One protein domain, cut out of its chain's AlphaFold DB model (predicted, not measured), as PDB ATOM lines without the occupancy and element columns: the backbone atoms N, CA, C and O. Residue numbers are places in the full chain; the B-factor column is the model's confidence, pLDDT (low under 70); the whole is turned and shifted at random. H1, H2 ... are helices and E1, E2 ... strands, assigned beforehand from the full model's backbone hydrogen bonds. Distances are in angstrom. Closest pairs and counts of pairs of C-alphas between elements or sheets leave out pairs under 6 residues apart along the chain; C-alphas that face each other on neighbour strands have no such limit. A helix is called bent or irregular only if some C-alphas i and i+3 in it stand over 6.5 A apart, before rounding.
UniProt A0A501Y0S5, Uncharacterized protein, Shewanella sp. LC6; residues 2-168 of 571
ATOM      1  N   THR A   2      11.277  28.943  22.381       79.75
ATOM      2  CA  THR A   2      10.205  28.805  23.393       79.75
ATOM      3  C   THR A   2      10.688  28.235  24.734       79.75
ATOM      4  O   THR A   2      10.367  28.798  25.772       79.75
ATOM      5  N   LEU A   3      11.532  27.194  24.729       85.62
ATOM      6  CA  LEU A   3      11.977  26.529  25.965       85.62
ATOM      7  C   LEU A   3      12.838  27.424  26.869       85.62
ATOM      8  O   LEU A   3      12.597  27.499  28.065       85.62
ATOM      9  N   LYS A   4      13.803  28.160  26.305       87.19
ATOM     10  CA  LYS A   4      14.659  29.074  27.081       87.19
ATOM     11  C   LYS A   4      13.856  30.150  27.821       87.19
ATOM     12  O   LYS A   4      14.215  30.515  28.930       87.19
ATOM     13  N   LYS A   5      12.773  30.650  27.215       88.75
ATOM     14  CA  LYS A   5      11.877  31.619  27.859       88.75
ATOM     15  C   LYS A   5      11.113  30.972  29.015       88.75
ATOM     16  O   LYS A   5      11.056  31.559  30.084       88.75
ATOM     17  N   ASN A   6      10.597  29.763  28.804       89.44
ATOM     18  CA  ASN A   6       9.903  28.997  29.838       89.44
ATOM     19  C   ASN A   6      10.819  28.663  31.020       89.44
ATOM     20  O   ASN A   6      10.413  28.795  32.162       89.44
ATOM     21  N   LEU A   7      12.080  28.308  30.760       90.19
ATOM     22  CA  LEU A   7      13.064  28.041  31.810       90.19
ATOM     23  C   LEU A   7      13.388  29.275  32.657       90.19
ATOM     24  O   LEU A   7      13.907  29.120  33.749       90.19
ATOM     25  N   LEU A   8      13.103  30.489  32.183       89.56
ATOM     26  CA  LEU A   8      13.258  31.725  32.957       89.56
ATOM     27  C   LEU A   8      11.959  32.153  33.663       89.56
ATOM     28  O   LEU A   8      11.969  33.143  34.389       89.56
ATOM     29  N   ASP A   9      10.862  31.425  33.449       91.00
ATOM     30  CA  ASP A   9       9.571  31.637  34.095       91.00
ATOM     31  C   ASP A   9       9.436  30.684  35.292       91.00
ATOM     32  O   ASP A   9       9.381  29.464  35.139       91.00
ATOM     33  N   ILE A  10       9.404  31.251  36.498       86.81
ATOM     34  CA  ILE A  10       9.398  30.505  37.762       86.81
ATOM     35  C   ILE A  10       8.125  29.675  37.939       86.81
ATOM     36  O   ILE A  10       8.202  28.549  38.427       86.81
ATOM     37  N   GLU A  11       6.964  30.185  37.515       86.75
ATOM     38  CA  GLU A  11       5.704  29.443  37.648       86.75
ATOM     39  C   GLU A  11       5.696  28.228  36.721       86.75
ATOM     40  O   GLU A  11       5.287  27.134  37.116       86.75
ATOM     41  N   TRP A  12       6.224  28.392  35.503       93.00
ATOM     42  CA  TRP A  12       6.416  27.265  34.596       93.00
ATOM     43  C   TRP A  12       7.422  26.258  35.159       93.00
ATOM     44  O   TRP A  12       7.185  25.055  35.085       93.00
ATOM     45  N   LEU A  13       8.525  26.737  35.741       91.00
ATOM     46  CA  LEU A  13       9.572  25.887  36.302       91.00
ATOM     47  C   LEU A  13       9.042  25.020  37.453       91.00
ATOM     48  O   LEU A  13       9.348  23.830  37.518       91.00
ATOM     49  N   LEU A  14       8.218  25.593  38.335       85.94
ATOM     50  CA  LEU A  14       7.587  24.866  39.439       85.94
ATOM     51  C   LEU A  14       6.629  23.792  38.923       85.94
ATOM     52  O   LEU A  14       6.722  22.642  39.347       85.94
ATOM     53  N   ALA A  15       5.766  24.140  37.963       87.44
ATOM     54  CA  ALA A  15       4.880  23.168  37.327       87.44
ATOM     55  C   ALA A  15       5.681  22.032  36.666       87.44
ATOM     56  O   ALA A  15       5.405  20.858  36.892       87.44
ATOM     57  N   ALA A  16       6.748  22.368  35.934       89.94
ATOM     58  CA  ALA A  16       7.619  21.396  35.282       89.94
ATOM     59  C   ALA A  16       8.331  20.457  36.276       89.94
ATOM     60  O   ALA A  16       8.497  19.272  35.974       89.94
ATOM     61  N   LYS A  17       8.736  20.957  37.456       89.25
ATOM     62  CA  LYS A  17       9.323  20.145  38.537       89.25
ATOM     63  C   LYS A  17       8.297  19.168  39.108       89.25
ATOM     64  O   LYS A  17       8.614  17.993  39.274       89.25
ATOM     65  N   MET A  18       7.082  19.640  39.382       85.81
ATOM     66  CA  MET A  18       6.004  18.822  39.949       85.81
ATOM     67  C   MET A  18       5.520  17.737  38.982       85.81
ATOM     68  O   MET A  18       5.253  16.615  39.404       85.81
ATOM     69  N   ASP A  19       5.465  18.050  37.688       89.94
ATOM     70  CA  ASP A  19       4.989  17.135  36.647       89.94
ATOM     71  C   ASP A  19       6.065  16.140  36.167       89.94
ATOM     72  O   ASP A  19       5.792  15.302  35.307       89.94
ATOM     73  N   GLY A  20       7.302  16.228  36.672       87.44
ATOM     74  CA  GLY A  20       8.406  15.374  36.214       87.44
ATOM     75  C   GLY A  20       8.752  15.591  34.733       87.44
ATOM     76  O   GLY A  20       9.050  14.646  33.990       87.44
ATOM     77  N   TRP A  21       8.662  16.842  34.266       93.88
ATOM     78  CA  TRP A  21       8.815  17.185  32.849       93.88
ATOM     79  C   TRP A  21      10.192  16.797  32.300       93.88
ATOM     80  O   TRP A  21      10.286  16.233  31.206       93.88
ATOM     81  N   LEU A  22      11.260  17.077  33.057       90.88
ATOM     82  CA  LEU A  22      12.628  16.785  32.630       90.88
ATOM     83  C   LEU A  22      12.855  15.274  32.511       90.88
ATOM     84  O   LEU A  22      13.418  14.827  31.519       90.88
ATOM     85  N   GLN A  23      12.346  14.488  33.457       89.75
ATOM     86  CA  GLN A  23      12.435  13.028  33.453       89.75
ATOM     87  C   GLN A  23      11.739  12.447  32.221       89.75
ATOM     88  O   GLN A  23      12.291  11.586  31.541       89.75
ATOM     89  N   THR A  24      10.562  12.980  31.873       88.44
ATOM     90  CA  THR A  24       9.853  12.599  30.642       88.44
ATOM     91  C   THR A  24      10.708  12.893  29.407       88.44
ATOM     92  O   THR A  24      10.818  12.061  28.510       88.44
ATOM     93  N   LYS A  25      11.371  14.056  29.368       88.00
ATOM     94  CA  LYS A  25      12.253  14.433  28.254       88.00
ATOM     95  C   LYS A  25      13.518  13.590  28.172       88.00
ATOM     96  O   LYS A  25      13.912  13.219  27.072       88.00
ATOM     97  N   MET A  26      14.131  13.271  29.304       87.00
ATOM     98  CA  MET A  26      15.282  12.372  29.363       87.00
ATOM     99  C   MET A  26      14.895  10.972  28.877       87.00
ATOM    100  O   MET A  26      15.609  10.389  28.070       87.00
ATOM    101  N   GLN A  27      13.716  10.473  29.261       85.06
ATOM    102  CA  GLN A  27      13.211   9.187  28.784       85.06
ATOM    103  C   GLN A  27      12.977   9.176  27.263       85.06
ATOM    104  O   GLN A  27      13.338   8.199  26.607       85.06
ATOM    105  N   ASP A  28      12.425  10.257  26.694       82.06
ATOM    106  CA  ASP A  28      12.276  10.414  25.236       82.06
ATOM    107  C   ASP A  28      13.643  10.295  24.522       82.06
ATOM    108  O   ASP A  28      13.751   9.667  23.463       82.06
ATOM    109  N   VAL A  29      14.695  10.886  25.108       81.69
ATOM    110  CA  VAL A  29      16.070  10.832  24.584       81.69
ATOM    111  C   VAL A  29      16.650   9.423  24.686       81.69
ATOM    112  O   VAL A  29      17.155   8.927  23.681       81.69
ATOM    113  N   ILE A  30      16.532   8.760  25.841       79.00
ATOM    114  CA  ILE A  30      17.031   7.389  26.056       79.00
ATOM    115  C   ILE A  30      16.411   6.429  25.036       79.00
ATOM    116  O   ILE A  30      17.125   5.725  24.328       79.00
ATOM    117  N   VAL A  31      15.083   6.472  24.871       76.88
ATOM    118  CA  VAL A  31      14.371   5.631  23.890       76.88
ATOM    119  C   VAL A  31      14.852   5.908  22.463       76.88
ATOM    120  O   VAL A  31      14.992   4.987  21.657       76.88
ATOM    121  N   SER A  32      15.118   7.174  22.135       71.44
ATOM    122  CA  SER A  32      15.622   7.560  20.813       71.44
ATOM    123  C   SER A  32      17.061   7.086  20.575       71.44
ATOM    124  O   SER A  32      17.374   6.647  19.467       71.44
ATOM    125  N   ALA A  33      17.917   7.137  21.598       67.38
ATOM    126  CA  ALA A  33      19.295   6.653  21.548       67.38
ATOM    127  C   ALA A  33      19.351   5.124  21.384       67.38
ATOM    128  O   ALA A  33      20.054   4.622  20.503       67.38
ATOM    129  N   ASP A  34      18.523   4.387  22.131       67.00
ATOM    130  CA  ASP A  34      18.395   2.932  22.004       67.00
ATOM    131  C   ASP A  34      17.963   2.531  20.588       67.00
ATOM    132  O   ASP A  34      18.559   1.646  19.973       67.00
ATOM    133  N   LEU A  35      16.971   3.222  20.018       62.72
ATOM    134  CA  LEU A  35      16.515   2.980  18.645       62.72
ATOM    135  C   LEU A  35      17.596   3.294  17.600       62.72
ATOM    136  O   LEU A  35      17.692   2.581  16.598       62.72
ATOM    137  N   ALA A  36      18.412   4.328  17.821       59.22
ATOM    138  CA  ALA A  36      19.525   4.680  16.941       59.22
ATOM    139  C   ALA A  36      20.662   3.645  16.998       59.22
ATOM    140  O   ALA A  36      21.251   3.343  15.962       59.22
ATOM    141  N   SER A  37      20.916   3.038  18.163       57.47
ATOM    142  CA  SER A  37      21.919   1.972  18.325       57.47
ATOM    143  C   SER A  37      21.554   0.662  17.600       57.47
ATOM    144  O   SER A  37      22.429  -0.144  17.281       57.47
ATOM    145  N   VAL A  38      20.262   0.461  17.306       54.59
ATOM    146  CA  VAL A  38      19.710  -0.744  16.657       54.59
ATOM    147  C   VAL A  38      19.434  -0.533  15.155       54.59
ATOM    148  O   VAL A  38      19.256  -1.507  14.420       54.59
ATOM    149  N   ALA A  39      19.400   0.713  14.666       46.62
ATOM    150  CA  ALA A  39      18.979   1.047  13.303       46.62
ATOM    151  C   ALA A  39      20.148   1.303  12.330       46.62
ATOM    152  O   ALA A  39      21.065   2.073  12.597       46.62
ATOM    153  N   ASP A  40      20.059   0.706  11.137       48.22
ATOM    154  CA  ASP A  40      21.010   0.883  10.034       48.22
ATOM    155  C   ASP A  40      20.872   2.285   9.395       48.22
ATOM    156  O   ASP A  40      19.830   2.601   8.815       48.22
ATOM    157  N   ALA A  41      21.926   3.105   9.517       45.59
ATOM    158  CA  ALA A  41      22.366   4.310   8.775       45.59
ATOM    159  C   ALA A  41      21.355   5.322   8.157       45.59
ATOM    160  O   ALA A  41      21.783   6.254   7.476       45.59
ATOM    161  N   THR A  42      20.040   5.201   8.348       45.97
ATOM    162  CA  THR A  42      19.025   5.961   7.584       45.97
ATOM    163  C   THR A  42      18.041   6.777   8.431       45.97
ATOM    164  O   THR A  42      17.221   7.511   7.881       45.97
ATOM    165  N   THR A  43      18.178   6.780   9.756       47.19
ATOM    166  CA  THR A  43      17.392   7.599  10.701       47.19
ATOM    167  C   THR A  43      18.190   8.829  11.171       47.19
ATOM    168  O   THR A  43      18.537   8.976  12.335       47.19
ATOM    169  N   VAL A  44      18.538   9.724  10.240       46.09
ATOM    170  CA  VAL A  44      19.653  10.685  10.413       46.09
ATOM    171  C   VAL A  44      19.292  12.025  11.091       46.09
ATOM    172  O   VAL A  44      20.186  12.739  11.510       46.09
ATOM    173  N   ALA A  45      18.024  12.397  11.301       44.25
ATOM    174  CA  ALA A  45      17.716  13.754  11.808       44.25
ATOM    175  C   ALA A  45      17.648  13.905  13.347       44.25
ATOM    176  O   ALA A  45      17.774  15.015  13.851       44.25
ATOM    177  N   VAL A  46      17.460  12.814  14.098       46.41
ATOM    178  CA  VAL A  46      17.476  12.807  15.586       46.41
ATOM    179  C   VAL A  46      18.886  12.474  16.116       46.41
ATOM    180  O   VAL A  46      19.146  12.487  17.313       46.41
ATOM    181  N   CYS A  47      19.821  12.202  15.201       52.03
ATOM    182  CA  CYS A  47      21.078  11.526  15.486       52.03
ATOM    183  C   CYS A  47      22.241  12.480  15.793       52.03
ATOM    184  O   CYS A  47      23.177  12.058  16.457       52.03
ATOM    185  N   ASP A  48      22.209  13.750  15.374       58.72
ATOM    186  CA  ASP A  48      23.407  14.607  15.438       58.72
ATOM    187  C   ASP A  48      23.792  15.005  16.873       58.72
ATOM    188  O   ASP A  48      24.955  14.885  17.248       58.72
ATOM    189  N   THR A  49      22.836  15.421  17.712       58.84
ATOM    190  CA  THR A  49      23.113  15.841  19.102       58.84
ATOM    191  C   THR A  49      23.409  14.653  20.017       58.84
ATOM    192  O   THR A  49      24.254  14.754  20.899       58.84
ATOM    193  N   VAL A  50      22.745  13.515  19.783       60.84
ATOM    194  CA  VAL A  50      22.973  12.257  20.514       60.84
ATOM    195  C   VAL A  50      24.313  11.635  20.113       60.84
ATOM    196  O   VAL A  50      25.078  11.229  20.979       60.84
ATOM    197  N   SER A  51      24.660  11.646  18.822       58.62
ATOM    198  CA  SER A  51      25.981  11.208  18.346       58.62
ATOM    199  C   SER A  51      27.095  12.141  18.823       58.62
ATOM    200  O   SER A  51      28.170  11.663  19.167       58.62
ATOM    201  N   ALA A  52      26.849  13.456  18.884       59.56
ATOM    202  CA  ALA A  52      27.794  14.417  19.450       59.56
ATOM    203  C   ALA A  52      27.994  14.210  20.958       59.56
ATOM    204  O   ALA A  52      29.125  14.281  21.421       59.56
ATOM    205  N   ALA A  53      26.931  13.913  21.713       59.06
ATOM    206  CA  ALA A  53      27.034  13.569  23.128       59.06
ATOM    207  C   ALA A  53      27.801  12.253  23.336       59.06
ATOM    208  O   ALA A  53      28.731  12.222  24.129       59.06
ATOM    209  N   HIS A  54      27.501  11.197  22.572       64.44
ATOM    210  CA  HIS A  54      28.256   9.941  22.641       64.44
ATOM    211  C   HIS A  54      29.733  10.105  22.267       64.44
ATOM    212  O   HIS A  54      30.584   9.536  22.936       64.44
ATOM    213  N   ALA A  55      30.054  10.919  21.256       57.41
ATOM    214  CA  ALA A  55      31.440  11.220  20.891       57.41
ATOM    215  C   ALA A  55      32.201  12.026  21.964       57.41
ATOM    216  O   ALA A  55      33.426  12.095  21.910       57.41
ATOM    217  N   LEU A  56      31.481  12.658  22.897       58.81
ATOM    218  CA  LEU A  56      32.039  13.392  24.034       58.81
ATOM    219  C   LEU A  56      32.079  12.556  25.329       58.81
ATOM    220  O   LEU A  56      32.705  12.995  26.282       58.81
ATOM    221  N   ILE A  57      31.418  11.392  25.393       63.19
ATOM    222  CA  ILE A  57      31.297  10.549  26.601       63.19
ATOM    223  C   ILE A  57      31.995   9.193  26.367       63.19
ATOM    224  O   ILE A  57      31.423   8.134  26.611       63.19
ATOM    225  N   ASP A  58      33.226   9.194  25.844       57.22
ATOM    226  CA  ASP A  58      33.995   7.949  25.653       57.22
ATOM    227  C   ASP A  58      34.699   7.498  26.960       57.22
ATOM    228  O   ASP A  58      35.135   6.349  27.057       57.22
ATOM    229  N   ASP A  59      34.775   8.362  27.990       56.44
ATOM    230  CA  ASP A  59      35.262   8.043  29.347       56.44
ATOM    231  C   ASP A  59      34.709   9.025  30.417       56.44
ATOM    232  O   ASP A  59      34.216  10.102  30.078       56.44
ATOM    233  N   SER A  60      34.797   8.679  31.710       54.12
ATOM    234  CA  SER A  60      34.187   9.465  32.816       54.12
ATOM    235  C   SER A  60      34.708  10.908  32.949       54.12
ATOM    236  O   SER A  60      33.901  11.823  33.119       54.12
ATOM    237  N   ASP A  61      36.012  11.137  32.756       57.72
ATOM    238  CA  ASP A  61      36.614  12.483  32.758       57.72
ATOM    239  C   ASP A  61      36.074  13.364  31.611       57.72
ATOM    240  O   ASP A  61      35.976  14.583  31.739       57.72
ATOM    241  N   GLN A  62      35.646  12.761  30.493       65.25
ATOM    242  CA  GLN A  62      35.142  13.503  29.331       65.25
ATOM    243  C   GLN A  62      33.687  13.962  29.500       65.25
ATOM    244  O   GLN A  62      33.261  14.925  28.861       65.25
ATOM    245  N   ALA A  63      32.913  13.322  30.383       68.62
ATOM    246  CA  ALA A  63      31.529  13.713  30.633       68.62
ATOM    247  C   ALA A  63      31.432  15.082  31.333       68.62
ATOM    248  O   ALA A  63      30.554  15.879  30.994       68.62
ATOM    249  N   GLN A  64      32.356  15.401  32.247       74.69
ATOM    250  CA  GLN A  64      32.424  16.728  32.868       74.69
ATOM    251  C   GLN A  64      32.816  17.807  31.847       74.69
ATOM    252  O   GLN A  64      32.141  18.834  31.768       74.69
ATOM    253  N   ASP A  65      33.801  17.537  30.985       77.44
ATOM    254  CA  ASP A  65      34.173  18.421  29.869       77.44
ATOM    255  C   ASP A  65      33.006  18.638  28.886       77.44
ATOM    256  O   ASP A  65      32.810  19.734  28.341       77.44
ATOM    257  N   ALA A  66      32.190  17.602  28.666       81.50
ATOM    258  CA  ALA A  66      30.994  17.675  27.836       81.50
ATOM    259  C   ALA A  66      29.933  18.595  28.460       81.50
ATOM    260  O   ALA A  66      29.382  19.458  27.763       81.50
ATOM    261  N   PHE A  67      29.681  18.464  29.769       86.31
ATOM    262  CA  PHE A  67      28.804  19.373  30.511       86.31
ATOM    263  C   PHE A  67      29.349  20.798  30.514       86.31
ATOM    264  O   PHE A  67      28.593  21.732  30.236       86.31
ATOM    265  N   GLU A  68      30.652  20.983  30.734       86.88
ATOM    266  CA  GLU A  68      31.290  22.295  30.658       86.88
ATOM    267  C   GLU A  68      31.056  22.938  29.298       86.88
ATOM    268  O   GLU A  68      30.611  24.083  29.204       86.88
ATOM    269  N   THR A  69      31.294  22.181  28.230       86.38
ATOM    270  CA  THR A  69      31.107  22.637  26.855       86.38
ATOM    271  C   THR A  69      29.647  23.000  26.586       86.38
ATOM    272  O   THR A  69      29.375  24.036  25.969       86.38
ATOM    273  N   ALA A  70      28.694  22.191  27.056       89.00
ATOM    274  CA  ALA A  70      27.266  22.460  26.904       89.00
ATOM    275  C   ALA A  70      26.847  23.739  27.645       89.00
ATOM    276  O   ALA A  70      26.191  24.607  27.059       89.00
ATOM    277  N   ILE A  71      27.283  23.895  28.897       91.06
ATOM    278  CA  ILE A  71      26.981  25.049  29.748       91.06
ATOM    279  C   ILE A  71      27.632  26.310  29.175       91.06
ATOM    280  O   ILE A  71      26.950  27.302  28.901       91.06
ATOM    281  N   LYS A  72      28.937  26.281  28.905       88.50
ATOM    282  CA  LYS A  72      29.694  27.416  28.361       88.50
ATOM    283  C   LYS A  72      29.073  27.947  27.069       88.50
ATOM    284  O   LYS A  72      28.961  29.164  26.907       88.50
ATOM    285  N   ASN A  73      28.576  27.059  26.207       89.00
ATOM    286  CA  ASN A  73      27.910  27.416  24.951       89.00
ATOM    287  C   ASN A  73      26.398  27.690  25.074       89.00
ATOM    288  O   ASN A  73      25.752  27.944  24.059       89.00
ATOM    289  N   ASP A  74      25.830  27.667  26.285       89.06
ATOM    290  CA  ASP A  74      24.396  27.865  26.548       89.06
ATOM    291  C   ASP A  74      23.490  26.883  25.770       89.06
ATOM    292  O   ASP A  74      22.387  27.217  25.323       89.06
ATOM    293  N   ASN A  75      23.972  25.651  25.577       89.12
ATOM    294  CA  ASN A  75      23.295  24.621  24.801       89.12
ATOM    295  C   ASN A  75      22.378  23.762  25.686       89.12
ATOM    296  O   ASN A  75      22.759  22.711  26.205       89.12
ATOM    297  N   ILE A  76      21.136  24.228  25.831       90.19
ATOM    298  CA  ILE A  76      20.078  23.578  26.621       90.19
ATOM    299  C   ILE A  76      19.789  22.159  26.112       90.19
ATOM    300  O   ILE A  76      19.629  21.244  26.910       90.19
ATOM    301  N   GLU A  77      19.730  21.964  24.792       86.94
ATOM    302  CA  GLU A  77      19.401  20.664  24.195       86.94
ATOM    303  C   GLU A  77      20.501  19.637  24.461       86.94
ATOM    304  O   GLU A  77      20.203  18.531  24.906       86.94
ATOM    305  N   LEU A  78      21.768  20.023  24.277       85.06
ATOM    306  CA  LEU A  78      22.900  19.163  24.620       85.06
ATOM    307  C   LEU A  78      22.920  18.846  26.119       85.06
ATOM    308  O   LEU A  78      23.154  17.703  26.482       85.06
ATOM    309  N   THR A  79      22.596  19.813  26.981       88.75
ATOM    310  CA  THR A  79      22.519  19.577  28.433       88.75
ATOM    311  C   THR A  79      21.464  18.519  28.776       88.75
ATOM    312  O   THR A  79      21.750  17.615  29.553       88.75
ATOM    313  N   ILE A  80      20.268  18.574  28.171       88.19
ATOM    314  CA  ILE A  80      19.218  17.552  28.369       88.19
ATOM    315  C   ILE A  80      19.701  16.174  27.907       88.19
ATOM    316  O   ILE A  80      19.449  15.180  28.585       88.19
ATOM    317  N   VAL A  81      20.384  16.111  26.760       84.00
ATOM    318  CA  VAL A  81      20.918  14.852  26.227       84.00
ATOM    319  C   VAL A  81      21.989  14.280  27.152       84.00
ATOM    320  O   VAL A  81      21.929  13.097  27.464       84.00
ATOM    321  N   LEU A  82      22.922  15.104  27.634       85.38
ATOM    322  CA  LEU A  82      23.953  14.666  28.576       85.38
ATOM    323  C   LEU A  82      23.321  14.133  29.865       85.38
ATOM    324  O   LEU A  82      23.591  12.995  30.223       85.38
ATOM    325  N   LEU A  83      22.385  14.872  30.476       86.50
ATOM    326  CA  LEU A  83      21.643  14.409  31.659       86.50
ATOM    327  C   LEU A  83      20.967  13.049  31.436       86.50
ATOM    328  O   LEU A  83      20.944  12.227  32.341       86.50
ATOM    329  N   ALA A  84      20.408  12.812  30.247       82.88
ATOM    330  CA  ALA A  84      19.736  11.559  29.909       82.88
ATOM    331  C   ALA A  84      20.698  10.371  29.743       82.88
ATOM    332  O   ALA A  84      20.298   9.232  29.973       82.88
ATOM    333  N   LEU A  85      21.931  10.629  29.302       77.88
ATOM    334  CA  LEU A  85      22.919   9.601  28.967       77.88
ATOM    335  C   LEU A  85      23.931   9.340  30.091       77.88
ATOM    336  O   LEU A  85      24.593   8.305  30.075       77.88
ATOM    337  N   THR A  86      24.059  10.252  31.056       76.00
ATOM    338  CA  THR A  86      24.979  10.131  32.192       76.00
ATOM    339  C   THR A  86      24.211   9.979  33.497       76.00
ATOM    340  O   THR A  86      23.327  10.782  33.788       76.00
ATOM    341  N   GLU A  87      24.582   9.011  34.335       66.62
ATOM    342  CA  GLU A  87      24.052   8.958  35.696       66.62
ATOM    343  C   GLU A  87      24.719  10.040  36.558       66.62
ATOM    344  O   GLU A  87      25.928   9.994  36.793       66.62
ATOM    345  N   LEU A  88      23.933  10.988  37.079       63.22
ATOM    346  CA  LEU A  88      24.382  11.934  38.106       63.22
ATOM    347  C   LEU A  88      24.535  11.206  39.452       63.22
ATOM    348  O   LEU A  88      23.745  11.392  40.373       63.22
ATOM    349  N   THR A  89      25.520  10.320  39.572       52.94
ATOM    350  CA  THR A  89      25.846   9.685  40.855       52.94
ATOM    351  C   THR A  89      26.914  10.494  41.584       52.94
ATOM    352  O   THR A  89      27.935  10.865  41.009       52.94
ATOM    353  N   ALA A  90      26.715  10.701  42.888       46.28
ATOM    354  CA  ALA A  90      27.657  11.397  43.771       46.28
ATOM    355  C   ALA A  90      29.056  10.742  43.855       46.28
ATOM    356  O   ALA A  90      29.984  11.337  44.387       46.28
ATOM    357  N   TYR A  91      29.208   9.509  43.358       40.91
ATOM    358  CA  TYR A  91      30.469   8.760  43.361       40.91
ATOM    359  C   TYR A  91      31.279   8.887  42.062       40.91
ATOM    360  O   TYR A  91      32.454   8.522  42.063       40.91
ATOM    361  N   HIS A  92      30.678   9.367  40.967       42.00
ATOM    362  CA  HIS A  92      31.331   9.427  39.651       42.00
ATOM    363  C   HIS A  92      31.523  10.847  39.114       42.00
ATOM    364  O   HIS A  92      32.288  11.032  38.176       42.00
ATOM    365  N   PHE A  93      30.897  11.842  39.745       49.81
ATOM    366  CA  PHE A  93      31.040  13.251  39.406       49.81
ATOM    367  C   PHE A  93      31.229  14.057  40.690       49.81
ATOM    368  O   PHE A  93      30.416  13.945  41.610       49.81
ATOM    369  N   GLU A  94      32.230  14.936  40.735       55.84
ATOM    370  CA  GLU A  94      32.079  16.168  41.510       55.84
ATOM    371  C   GLU A  94      30.926  16.917  40.830       55.84
ATOM    372  O   GLU A  94      31.140  17.602  39.838       55.84
ATOM    373  N   ASN A  95      29.677  16.663  41.243       65.25
ATOM    374  CA  ASN A  95      28.451  17.142  40.591       65.25
ATOM    375  C   ASN A  95      28.297  18.670  40.751       65.25
ATOM    376  O   ASN A  95      27.398  19.178  41.419       65.25
ATOM    377  N   ASN A  96      29.220  19.410  40.146       82.50
ATOM    378  CA  ASN A  96      29.389  20.853  40.216       82.50
ATOM    379  C   ASN A  96      28.738  21.562  39.018       82.50
ATOM    380  O   ASN A  96      28.835  22.781  38.900       82.50
ATOM    381  N   ILE A  97      28.011  20.839  38.155       88.25
ATOM    382  CA  ILE A  97      27.358  21.378  36.948       88.25
ATOM    383  C   ILE A  97      26.410  22.546  37.260       88.25
ATOM    384  O   ILE A  97      26.260  23.473  36.458       88.25
ATOM    385  N   LEU A  98      25.800  22.547  38.450       90.94
ATOM    386  CA  LEU A  98      24.965  23.648  38.916       90.94
ATOM    387  C   LEU A  98      25.811  24.887  39.253       90.94
ATOM    388  O   LEU A  98      25.468  26.001  38.850       90.94
ATOM    389  N   ALA A  99      26.950  24.696  39.924       91.06
ATOM    390  CA  ALA A  99      27.918  25.747  40.227       91.06
ATOM    391  C   ALA A  99      28.603  26.287  38.952       91.06
ATOM    392  O   ALA A  99      28.787  27.498  38.811       91.06
ATOM    393  N   MET A 100      28.872  25.431  37.964       91.06
ATOM    394  CA  MET A 100      29.362  25.820  36.634       91.06
ATOM    395  C   MET A 100      28.363  26.713  35.897       91.06
ATOM    396  O   MET A 100      28.747  27.705  35.273       91.06
ATOM    397  N   ALA A 101      27.064  26.401  35.975       93.12
ATOM    398  CA  ALA A 101      26.030  27.244  35.380       93.12
ATOM    399  C   ALA A 101      26.009  28.650  36.006       93.12
ATOM    400  O   ALA A 101      25.775  29.626  35.289       93.12
ATOM    401  N   VAL A 102      26.317  28.773  37.303       92.62
ATOM    402  CA  VAL A 102      26.522  30.073  37.965       92.62
ATOM    403  C   VAL A 102      27.779  30.765  37.436       92.62
ATOM    404  O   VAL A 102      27.692  31.918  37.006       92.62
ATOM    405  N   ALA A 103      28.917  30.066  37.401       90.62
ATOM    406  CA  ALA A 103      30.201  30.603  36.937       90.62
ATOM    407  C   ALA A 103      30.117  31.176  35.513       90.62
ATOM    408  O   ALA A 103      30.551  32.297  35.245       90.62
ATOM    409  N   TYR A 104      29.458  30.449  34.608       90.88
ATOM    410  CA  TYR A 104      29.248  30.859  33.219       90.88
ATOM    411  C   TYR A 104      28.015  31.750  33.003       90.88
ATOM    412  O   TYR A 104      27.688  32.091  31.862       90.88
ATOM    413  N   GLN A 105      27.316  32.149  34.069       91.62
ATOM    414  CA  GLN A 105      26.121  33.000  34.028       91.62
ATOM    415  C   GLN A 105      25.003  32.455  33.118       91.62
ATOM    416  O   GLN A 105      24.372  33.177  32.341       91.62
ATOM    417  N   ARG A 106      24.741  31.150  33.194       94.25
ATOM    418  CA  ARG A 106      23.749  30.429  32.382       94.25
ATOM    419  C   ARG A 106      22.469  30.156  33.168       94.25
ATOM    420  O   ARG A 106      22.147  29.014  33.475       94.25
ATOM    421  N   LYS A 107      21.693  31.210  33.453       93.06
ATOM    422  CA  LYS A 107      20.466  31.128  34.285       93.06
ATOM    423  C   LYS A 107      19.410  30.148  33.757       93.06
ATOM    424  O   LYS A 107      18.776  29.458  34.543       93.06
ATOM    425  N   ALA A 108      19.254  30.027  32.438       93.75
ATOM    426  CA  ALA A 108      18.311  29.066  31.856       93.75
ATOM    427  C   ALA A 108      18.754  27.606  32.055       93.75
ATOM    428  O   ALA A 108      17.917  26.752  32.334       93.75
ATOM    429  N   ILE A 109      20.055  27.326  31.934       94.38
ATOM    430  CA  ILE A 109      20.604  25.988  32.183       94.38
ATOM    431  C   ILE A 109      20.582  25.674  33.677       94.38
ATOM    432  O   ILE A 109      20.152  24.594  34.050       94.38
ATOM    433  N   PHE A 110      20.937  26.628  34.536       95.62
ATOM    434  CA  PHE A 110      20.779  26.486  35.984       95.62
ATOM    435  C   PHE A 110      19.343  26.091  36.360       95.62
ATOM    436  O   PHE A 110      19.133  25.098  37.047       95.62
ATOM    437  N   ASN A 111      18.346  26.801  35.825       95.44
ATOM    438  CA  ASN A 111      16.939  26.480  36.064       95.44
ATOM    439  C   ASN A 111      16.555  25.095  35.521       95.44
ATOM    440  O   ASN A 111      15.828  24.369  36.189       95.44
ATOM    441  N   LEU A 112      17.064  24.698  34.348       94.94
ATOM    442  CA  LEU A 112      16.874  23.343  33.822       94.94
ATOM    443  C   LEU A 112      17.422  22.286  34.793       94.94
ATOM    444  O   LEU A 112      16.735  21.305  35.065       94.94
ATOM    445  N   LEU A 113      18.633  22.490  35.315       92.94
ATOM    446  CA  LEU A 113      19.299  21.559  36.227       92.94
ATOM    447  C   LEU A 113      18.530  21.392  37.544       92.94
ATOM    448  O   LEU A 113      18.420  20.273  38.036       92.94
ATOM    449  N   LEU A 114      17.898  22.456  38.060       93.00
ATOM    450  CA  LEU A 114      17.027  22.373  39.242       93.00
ATOM    451  C   LEU A 114      15.830  21.424  39.060       93.00
ATOM    452  O   LEU A 114      15.261  20.953  40.048       93.00
ATOM    453  N   LEU A 115      15.429  21.121  37.820       92.31
ATOM    454  CA  LEU A 115      14.356  20.162  37.551       92.31
ATOM    455  C   LEU A 115      14.785  18.714  37.823       92.31
ATOM    456  O   LEU A 115      13.927  17.880  38.119       92.31
ATOM    457  N   HIS A 116      16.085  18.415  37.799       88.50
ATOM    458  CA  HIS A 116      16.600  17.067  38.030       88.50
ATOM    459  C   HIS A 116      16.350  16.624  39.489       88.50
ATOM    460  O   HIS A 116      16.477  17.447  40.400       88.50
ATOM    461  N   PRO A 117      15.910  15.376  39.745       80.81
ATOM    462  CA  PRO A 117      15.548  14.927  41.094       80.81
ATOM    463  C   PRO A 117      16.768  14.807  42.014       80.81
ATOM    464  O   PRO A 117      16.692  15.230  43.160       80.81
ATOM    465  N   ASP A 118      17.890  14.328  41.480       80.75
ATOM    466  CA  ASP A 118      19.116  14.057  42.243       80.75
ATOM    467  C   ASP A 118      20.170  15.167  42.083       80.75
ATOM    468  O   ASP A 118      21.371  14.907  42.068       80.75
ATOM    469  N   ILE A 119      19.736  16.412  41.849       85.62
ATOM    470  CA  ILE A 119      20.680  17.524  41.689       85.62
ATOM    471  C   ILE A 119      21.330  17.866  43.034       85.62
ATOM    472  O   ILE A 119      20.636  18.164  44.006       85.62
ATOM    473  N   GLU A 120      22.664  17.852  43.079       86.12
ATOM    474  CA  GLU A 120      23.413  18.335  44.238       86.12
ATOM    475  C   GLU A 120      23.489  19.862  44.184       86.12
ATOM    476  O   GLU A 120      23.934  20.447  43.193       86.12
ATOM    477  N   VAL A 121      23.016  20.511  45.247       88.75
ATOM    478  CA  VAL A 121      23.023  21.975  45.379       88.75
ATOM    479  C   VAL A 121      24.167  22.463  46.261       88.75
ATOM    480  O   VAL A 121      24.593  23.610  46.113       88.75
ATOM    481  N   ASN A 122      24.701  21.589  47.121       89.81
ATOM    482  CA  ASN A 122      25.818  21.872  48.018       89.81
ATOM    483  C   ASN A 122      27.142  21.568  47.331       89.81
ATOM    484  O   ASN A 122      27.941  20.748  47.773       89.81
ATOM    485  N   CYS A 123      27.339  22.227  46.197       88.06
ATOM    486  CA  CYS A 123      28.546  22.127  45.407       88.06
ATOM    487  C   CYS A 123      29.141  23.511  45.156       88.06
ATOM    488  O   CYS A 123      28.478  24.554  45.266       88.06
ATOM    489  N   ASP A 124      30.413  23.518  44.800       88.69
ATOM    490  CA  ASP A 124      31.111  24.683  44.304       88.69
ATOM    491  C   ASP A 124      31.866  24.352  43.019       88.69
ATOM    492  O   ASP A 124      32.031  23.199  42.624       88.69
ATOM    493  N   PHE A 125      32.233  25.401  42.297       87.62
ATOM    494  CA  PHE A 125      33.026  25.289  41.089       87.62
ATOM    495  C   PHE A 125      34.134  26.323  41.113       87.62
ATOM    496  O   PHE A 125      33.911  27.499  41.421       87.62
ATOM    497  N   MET A 126      35.325  25.854  40.770       87.12
ATOM    498  CA  MET A 126      36.554  26.619  40.753       87.12
ATOM    499  C   MET A 126      36.931  26.907  39.302       87.12
ATOM    500  O   MET A 126      37.107  25.988  38.508       87.12
ATOM    501  N   LEU A 127      37.048  28.187  38.961       82.19
ATOM    502  CA  LEU A 127      37.472  28.650  37.646       82.19
ATOM    503  C   LEU A 127      38.832  29.338  37.773       82.19
ATOM    504  O   LEU A 127      38.973  30.261  38.574       82.19
ATOM    505  N   ASP A 128      39.812  28.922  36.976       75.00
ATOM    506  CA  ASP A 128      41.140  29.538  36.981       75.00
ATOM    507  C   ASP A 128      41.065  31.030  36.621       75.00
ATOM    508  O   ASP A 128      40.404  31.428  35.652       75.00
ATOM    509  N   ASN A 129      41.772  31.879  37.374       68.00
ATOM    510  CA  ASN A 129      41.862  33.300  37.036       68.00
ATOM    511  C   ASN A 129      42.722  33.487  35.778       68.00
ATOM    512  O   ASN A 129      43.694  32.765  35.560       68.00
ATOM    513  N   GLU A 130      42.476  34.556  35.010       58.94
ATOM    514  CA  GLU A 130      43.288  34.923  33.829       58.94
ATOM    515  C   GLU A 130      44.792  35.131  34.140       58.94
ATOM    516  O   GLU A 130      45.626  35.241  33.239       58.94
ATOM    517  N   HIS A 131      45.157  35.197  35.423       57.41
ATOM    518  CA  HIS A 131      46.522  35.358  35.921       57.41
ATOM    519  C   HIS A 131      46.978  34.212  36.835       57.41
ATOM    520  O   HIS A 131      47.979  34.379  37.532       57.41
ATOM    521  N   ALA A 132      46.287  33.067  36.851       58.84
ATOM    522  CA  ALA A 132      46.582  31.947  37.749       58.84
ATOM    523  C   ALA A 132      48.042  31.467  37.643       58.84
ATOM    524  O   ALA A 132      48.727  31.322  38.656       58.84
ATOM    525  N   GLU A 133      48.568  31.350  36.419       57.84
ATOM    526  CA  GLU A 133      49.973  30.990  36.165       57.84
ATOM    527  C   GLU A 133      50.966  32.024  36.731       57.84
ATOM    528  O   GLU A 133      52.033  31.673  37.241       57.84
ATOM    529  N   ILE A 134      50.610  33.312  36.679       57.69
ATOM    530  CA  ILE A 134      51.431  34.401  37.217       57.69
ATOM    531  C   ILE A 134      51.352  34.390  38.746       57.69
ATOM    532  O   ILE A 134      52.393  34.417  39.395       57.69
ATOM    533  N   ALA A 135      50.160  34.283  39.336       55.72
ATOM    534  CA  ALA A 135      49.955  34.232  40.785       55.72
ATOM    535  C   ALA A 135      50.722  33.069  41.439       55.72
ATOM    536  O   ALA A 135      51.455  33.289  42.411       55.72
ATOM    537  N   ALA A 136      50.668  31.880  40.824       58.81
ATOM    538  CA  ALA A 136      51.434  30.706  41.241       58.81
ATOM    539  C   ALA A 136      52.955  30.956  41.218       58.81
ATOM    540  O   ALA A 136      53.679  30.489  42.096       58.81
ATOM    541  N   SER A 137      53.452  31.746  40.257       56.53
ATOM    542  CA  SER A 137      54.881  32.078  40.144       56.53
ATOM    543  C   SER A 137      55.382  33.101  41.176       56.53
ATOM    544  O   SER A 137      56.569  33.098  41.504       56.53
ATOM    545  N   VAL A 138      54.498  33.959  41.711       60.84
ATOM    546  CA  VAL A 138      54.838  34.985  42.723       60.84
ATOM    547  C   VAL A 138      54.541  34.505  44.157       60.84
ATOM    548  O   VAL A 138      54.862  35.198  45.119       60.84
ATOM    549  N   GLY A 139      53.983  33.301  44.326       51.09
ATOM    550  CA  GLY A 139      53.656  32.734  45.640       51.09
ATOM    551  C   GLY A 139      52.352  33.265  46.243       51.09
ATOM    552  O   GLY A 139      52.184  33.218  47.460       51.09
ATOM    553  N   HIS A 140      51.434  33.774  45.415       53.00
ATOM    554  CA  HIS A 140      50.045  33.990  45.818       53.00
ATOM    555  C   HIS A 140      49.273  32.679  45.632       53.00
ATOM    556  O   HIS A 140      49.210  32.155  44.524       53.00
ATOM    557  N   TYR A 141      48.731  32.144  46.728       54.50
ATOM    558  CA  TYR A 141      48.136  30.803  46.767       54.50
ATOM    559  C   TYR A 141      46.659  30.747  46.346       54.50
ATOM    560  O   TYR A 141      46.179  29.665  46.032       54.50
ATOM    561  N   ASP A 142      45.961  31.887  46.296       61.53
ATOM    562  CA  ASP A 142      44.589  31.969  45.783       61.53
ATOM    563  C   ASP A 142      44.606  32.447  44.324       61.53
ATOM    564  O   ASP A 142      44.739  33.639  44.029       61.53
ATOM    565  N   SER A 143      44.582  31.487  43.401       63.12
ATOM    566  CA  SER A 143      44.700  31.717  41.959       63.12
ATOM    567  C   SER A 143      43.372  31.623  41.211       63.12
ATOM    568  O   SER A 143      43.385  31.770  39.988       63.12
ATOM    569  N   ASN A 144      42.253  31.383  41.905       74.75
ATOM    570  CA  ASN A 144      41.006  30.930  41.284       74.75
ATOM    571  C   ASN A 144      39.787  31.753  41.738       74.75
ATOM    572  O   ASN A 144      39.795  32.424  42.770       74.75
ATOM    573  N   HIS A 145      38.718  31.713  40.948       80.75
ATOM    574  CA  HIS A 145      37.410  32.257  41.282       80.75
ATOM    575  C   HIS A 145      36.466  31.115  41.644       80.75
ATOM    576  O   HIS A 145      36.324  30.154  40.890       80.75
ATOM    577  N   TYR A 146      35.787  31.249  42.780       85.50
ATOM    578  CA  TYR A 146      34.890  30.226  43.300       85.50
ATOM    579  C   TYR A 146      33.431  30.653  43.178       85.50
ATOM    580  O   TYR A 146      33.062  31.790  43.494       85.50
ATOM    581  N   PHE A 147      32.593  29.722  42.736       89.00
ATOM    582  CA  PHE A 147      31.171  29.938  42.495       89.00
ATOM    583  C   PHE A 147      30.349  28.876  43.209       89.00
ATOM    584  O   PHE A 147      30.719  27.709  43.209       89.00
ATOM    585  N   SER A 148      29.209  29.279  43.773       91.25
ATOM    586  CA  SER A 148      28.277  28.363  44.431       91.25
ATOM    587  C   SER A 148      26.830  28.630  43.984       91.25
ATOM    588  O   SER A 148      26.453  29.803  43.846       91.25
ATOM    589  N   PRO A 149      25.998  27.581  43.796       93.00
ATOM    590  CA  PRO A 149      24.569  27.692  43.498       93.00
ATOM    591  C   PRO A 149      23.801  28.536  44.512       93.00
ATOM    592  O   PRO A 149      22.879  29.264  44.134       93.00
ATOM    593  N   HIS A 150      24.215  28.486  45.781       91.94
ATOM    594  CA  HIS A 150      23.578  29.200  46.884       91.94
ATOM    595  C   HIS A 150      23.395  30.691  46.602       91.94
ATOM    596  O   HIS A 150      22.345  31.245  46.907       91.94
ATOM    597  N   LEU A 151      24.363  31.338  45.941       86.00
ATOM    598  CA  LEU A 151      24.289  32.769  45.631       86.00
ATOM    599  C   LEU A 151      23.121  33.124  44.698       86.00
ATOM    600  O   LEU A 151      22.597  34.232  44.774       86.00
ATOM    601  N   TRP A 152      22.702  32.209  43.821       90.94
ATOM    602  CA  TRP A 152      21.511  32.397  42.986       90.94
ATOM    603  C   TRP A 152      20.241  31.902  43.671       90.94
ATOM    604  O   TRP A 152      19.193  32.523  43.509       90.94
ATOM    605  N   LEU A 153      20.326  30.834  44.469       91.75
ATOM    606  CA  LEU A 153      19.193  30.334  45.256       91.75
ATOM    607  C   LEU A 153      18.731  31.332  46.330       91.75
ATOM    608  O   LEU A 153      17.584  31.260  46.760       91.75
ATOM    609  N   LEU A 154      19.573  32.294  46.721       87.62
ATOM    610  CA  LEU A 154      19.222  33.420  47.599       87.62
ATOM    611  C   LEU A 154      18.353  34.500  46.926       87.62
ATOM    612  O   LEU A 154      17.983  35.474  47.573       87.62
ATOM    613  N   ASP A 155      17.984  34.364  45.655       85.56
ATOM    614  CA  ASP A 155      16.969  35.217  45.027       85.56
ATOM    615  C   ASP A 155      15.556  34.795  45.521       85.56
ATOM    616  O   ASP A 155      15.253  33.596  45.548       85.56
ATOM    617  N   PRO A 156      14.665  35.727  45.955       79.25
ATOM    618  CA  PRO A 156      13.308  35.405  46.444       79.25
ATOM    619  C   PRO A 156      12.505  34.521  45.495       79.25
ATOM    620  O   PRO A 156      11.688  33.715  45.927       79.25
ATOM    621  N   LEU A 157      12.785  34.628  44.199       84.31
ATOM    622  CA  LEU A 157      12.125  33.854  43.162       84.31
ATOM    623  C   LEU A 157      12.286  32.333  43.327       84.31
ATOM    624  O   LEU A 157      11.413  31.590  42.883       84.31
ATOM    625  N   TYR A 158      13.354  31.859  43.975       87.06
ATOM    626  CA  TYR A 158      13.604  30.424  44.172       87.06
ATOM    627  C   TYR A 158      13.093  29.872  45.505       87.06
ATOM    628  O   TYR A 158      13.224  28.676  45.740       87.06
ATOM    629  N   GLU A 159      12.470  30.683  46.360       84.56
ATOM    630  CA  GLU A 159      12.011  30.246  47.689       84.56
ATOM    631  C   GLU A 159      11.057  29.042  47.619       84.56
ATOM    632  O   GLU A 159      11.168  28.086  48.385       84.56
ATOM    633  N   ARG A 160      10.186  29.018  46.603       83.25
ATOM    634  CA  ARG A 160       9.243  27.915  46.354       83.25
ATOM    635  C   ARG A 160       9.934  26.603  45.947       83.25
ATOM    636  O   ARG A 160       9.283  25.563  45.962       83.25
ATOM    637  N   PHE A 161      11.220  26.638  45.585       82.38
ATOM    638  CA  PHE A 161      12.010  25.445  45.271       82.38
ATOM    639  C   PHE A 161      12.669  24.809  46.491       82.38
ATOM    640  O   PHE A 161      13.014  23.632  46.418       82.38
ATOM    641  N   TYR A 162      12.829  25.534  47.603       86.44
ATOM    642  CA  TYR A 162      13.568  25.037  48.768       86.44
ATOM    643  C   TYR A 162      13.046  23.696  49.305       86.44
ATOM    644  O   TYR A 162      13.871  22.838  49.585       86.44
ATOM    645  N   PRO A 163      11.725  23.422  49.375       82.38
ATOM    646  CA  PRO A 163      11.234  22.117  49.833       82.38
ATOM    647  C   PRO A 163      11.635  20.927  48.945       82.38
ATOM    648  O   PRO A 163      11.497  19.781  49.363       82.38
ATOM    649  N   PHE A 164      12.091  21.177  47.714       81.88
ATOM    650  CA  PHE A 164      12.509  20.148  46.757       81.88
ATOM    651  C   PHE A 164      14.031  20.004  46.657       81.88
ATOM    652  O   PHE A 164      14.504  19.234  45.820       81.88
ATOM    653  N   LEU A 165      14.784  20.773  47.444       84.69
ATOM    654  CA  LEU A 165      16.236  20.858  47.384       84.69
ATOM    655  C   LEU A 165      16.808  20.656  48.789       84.69
ATOM    656  O   LEU A 165      16.312  21.219  49.758       84.69
ATOM    657  N   ASN A 166      17.879  19.880  48.902       85.38
ATOM    658  CA  ASN A 166      18.593  19.709  50.163       85.38
ATOM    659  C   ASN A 166      19.639  20.822  50.319       85.38
ATOM    660  O   ASN A 166      20.805  20.585  50.028       85.38
ATOM    661  N   ILE A 167      19.224  22.043  50.671       87.88
ATOM    662  CA  ILE A 167      20.121  23.212  50.718       87.88
ATOM    663  C   ILE A 167      20.733  23.375  52.112       87.88
ATOM    664  O   ILE A 167      20.004  23.528  53.093       87.88
ATOM    665  N   ASP A 168      22.059  23.439  52.182       88.94
ATOM    666  CA  ASP A 168      22.803  23.807  53.381       88.94
ATOM    667  C   ASP A 168      23.157  25.304  53.373       88.94
ATOM    668  O   ASP A 168      24.119  25.756  52.755       88.94
TER     669      ASP A 168
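Overview. This is residues 2 to 168 of the 571 residues of an uncharacterized protein of Shewanella sp. LC6 (UniProt A0A501Y0S5). Two helical hairpins, H5 with H6 and H7 with H8, pack on each other as the core of a body of mostly short helices; H3 and H4 pack steeply on H6, H1 packs on H8, and H2 and H11 run side by side. From H7 a two-strand ribbon of E1 and E2 leads away to the short helix H9, the element farthest from the mean of the C-alphas, so that this arm and the far end of H3 make the longest axis. The printed part has 167 residues with eleven named helices and two named strands, in the order H1 to H8, E1, H9, E2, H10, H11; the sheet E1 - E2 is antiparallel, and the class is mostly helix. The whole is compact, with a radius of gyration of the C-alphas of 17.5 A, and only just elongated, spanning 58 by 39 by 30 A.

Arrangement. H1, residues 2 to 7, and H2, residues 10 to 18, only just touch, with 3 pairs of C-alphas within 8 A, only at the corner by their link; the closest are Leu 7 and Leu 13, 6.1 A. H3, residues 21 to 38, touches the hub H6, residues 76 to 85, with residues 22 to 30 alone; their closest C-alphas are Met 26 and Ala 84, 4.6 A, at a steep tilt of 68 degrees, only just short of about perpendicular. H4, residues 47 to 56, touches H6 at a steep tilt of 66 degrees, the closest C-alphas being Ala 53 and Leu 82, 6.4 A. H5, residues 60 to 72, forms a helical hairpin with H6, at a shallow tilt of 19 degrees, opposite ways; the closest C-alphas are Ala 70 and Thr 79, 5.8 A. H7, residues 97 to 103, forms another with H8, residues 107 to 114, at a shallow tilt of 23 degrees, opposite ways; the closest C-alphas are Ala 101 and Phe 110, 5.3 A. H5 touches H7 at a steep tilt of 40 degrees, the closest C-alphas being Ile 71 and Ala 101, 6.1 A. H6 touches H8 at a shallow tilt of 22 degrees, the closest being Ile 76 and Ile 109, 6.1 A. H1 touches H8, the closest C-alphas being Leu 7 and Ala 108, 5.3 A. E1, residues 125 to 128, and E2, residues 144 to 147, are antiparallel neighbours, with N 125 and O 147 at 2.9 A and N 145 and O 127 at 2.8 A, within hydrogen-bond range. The closest C-alphas of H7 and E1 are Ala 99 and Phe 125, 5.2 A. H9, residues 132 to 138, touches no helix. H10, residues 150 to 153, is close to but not clearly touching H7. H11, residues 156 to 164, touches H2 at a shallow tilt of 5 degrees, the same way; the closest C-alphas are Ile 10 and Leu 157, 6.9 A. Every O i to N i+4 pair is within hydrogen-bond range in H1, H2, H3, H4, H6, H7, H8 and H9, against 7 of 9 in H5 and 0 of 5 in H11, where 4 of 6 O i to N i+3 pairs are within range; H10 is too short for an O i to N i+4 pair.

Along the chain. H1 begins at C-alpha 2, (10.205, 28.805, 23.393). H3, the longest helix, is 26.5 A from first to last C-alpha, H5 19.0 A, H6 14.5 A and H4 14.0 A. E1 and E2 are 10.0 A each. H11, 15.3 A, is irregular: C-alphas 157 and 160 are 7.3 A apart. It ends at C-alpha 164, (12.509, 20.148, 46.757).

Size, cuts and confidence. The C-alphas of Asp 40 and Val 138, the two farthest apart, are 58.1 A from each other. The printed part has no cut. The link H6 to H7, 11 residues, is long. Residues 37 to 42 stand free. The mean pLDDT of the printed part is 77.0, with residues 33 to 63, 87 to 95 and 129 to 143 under 70.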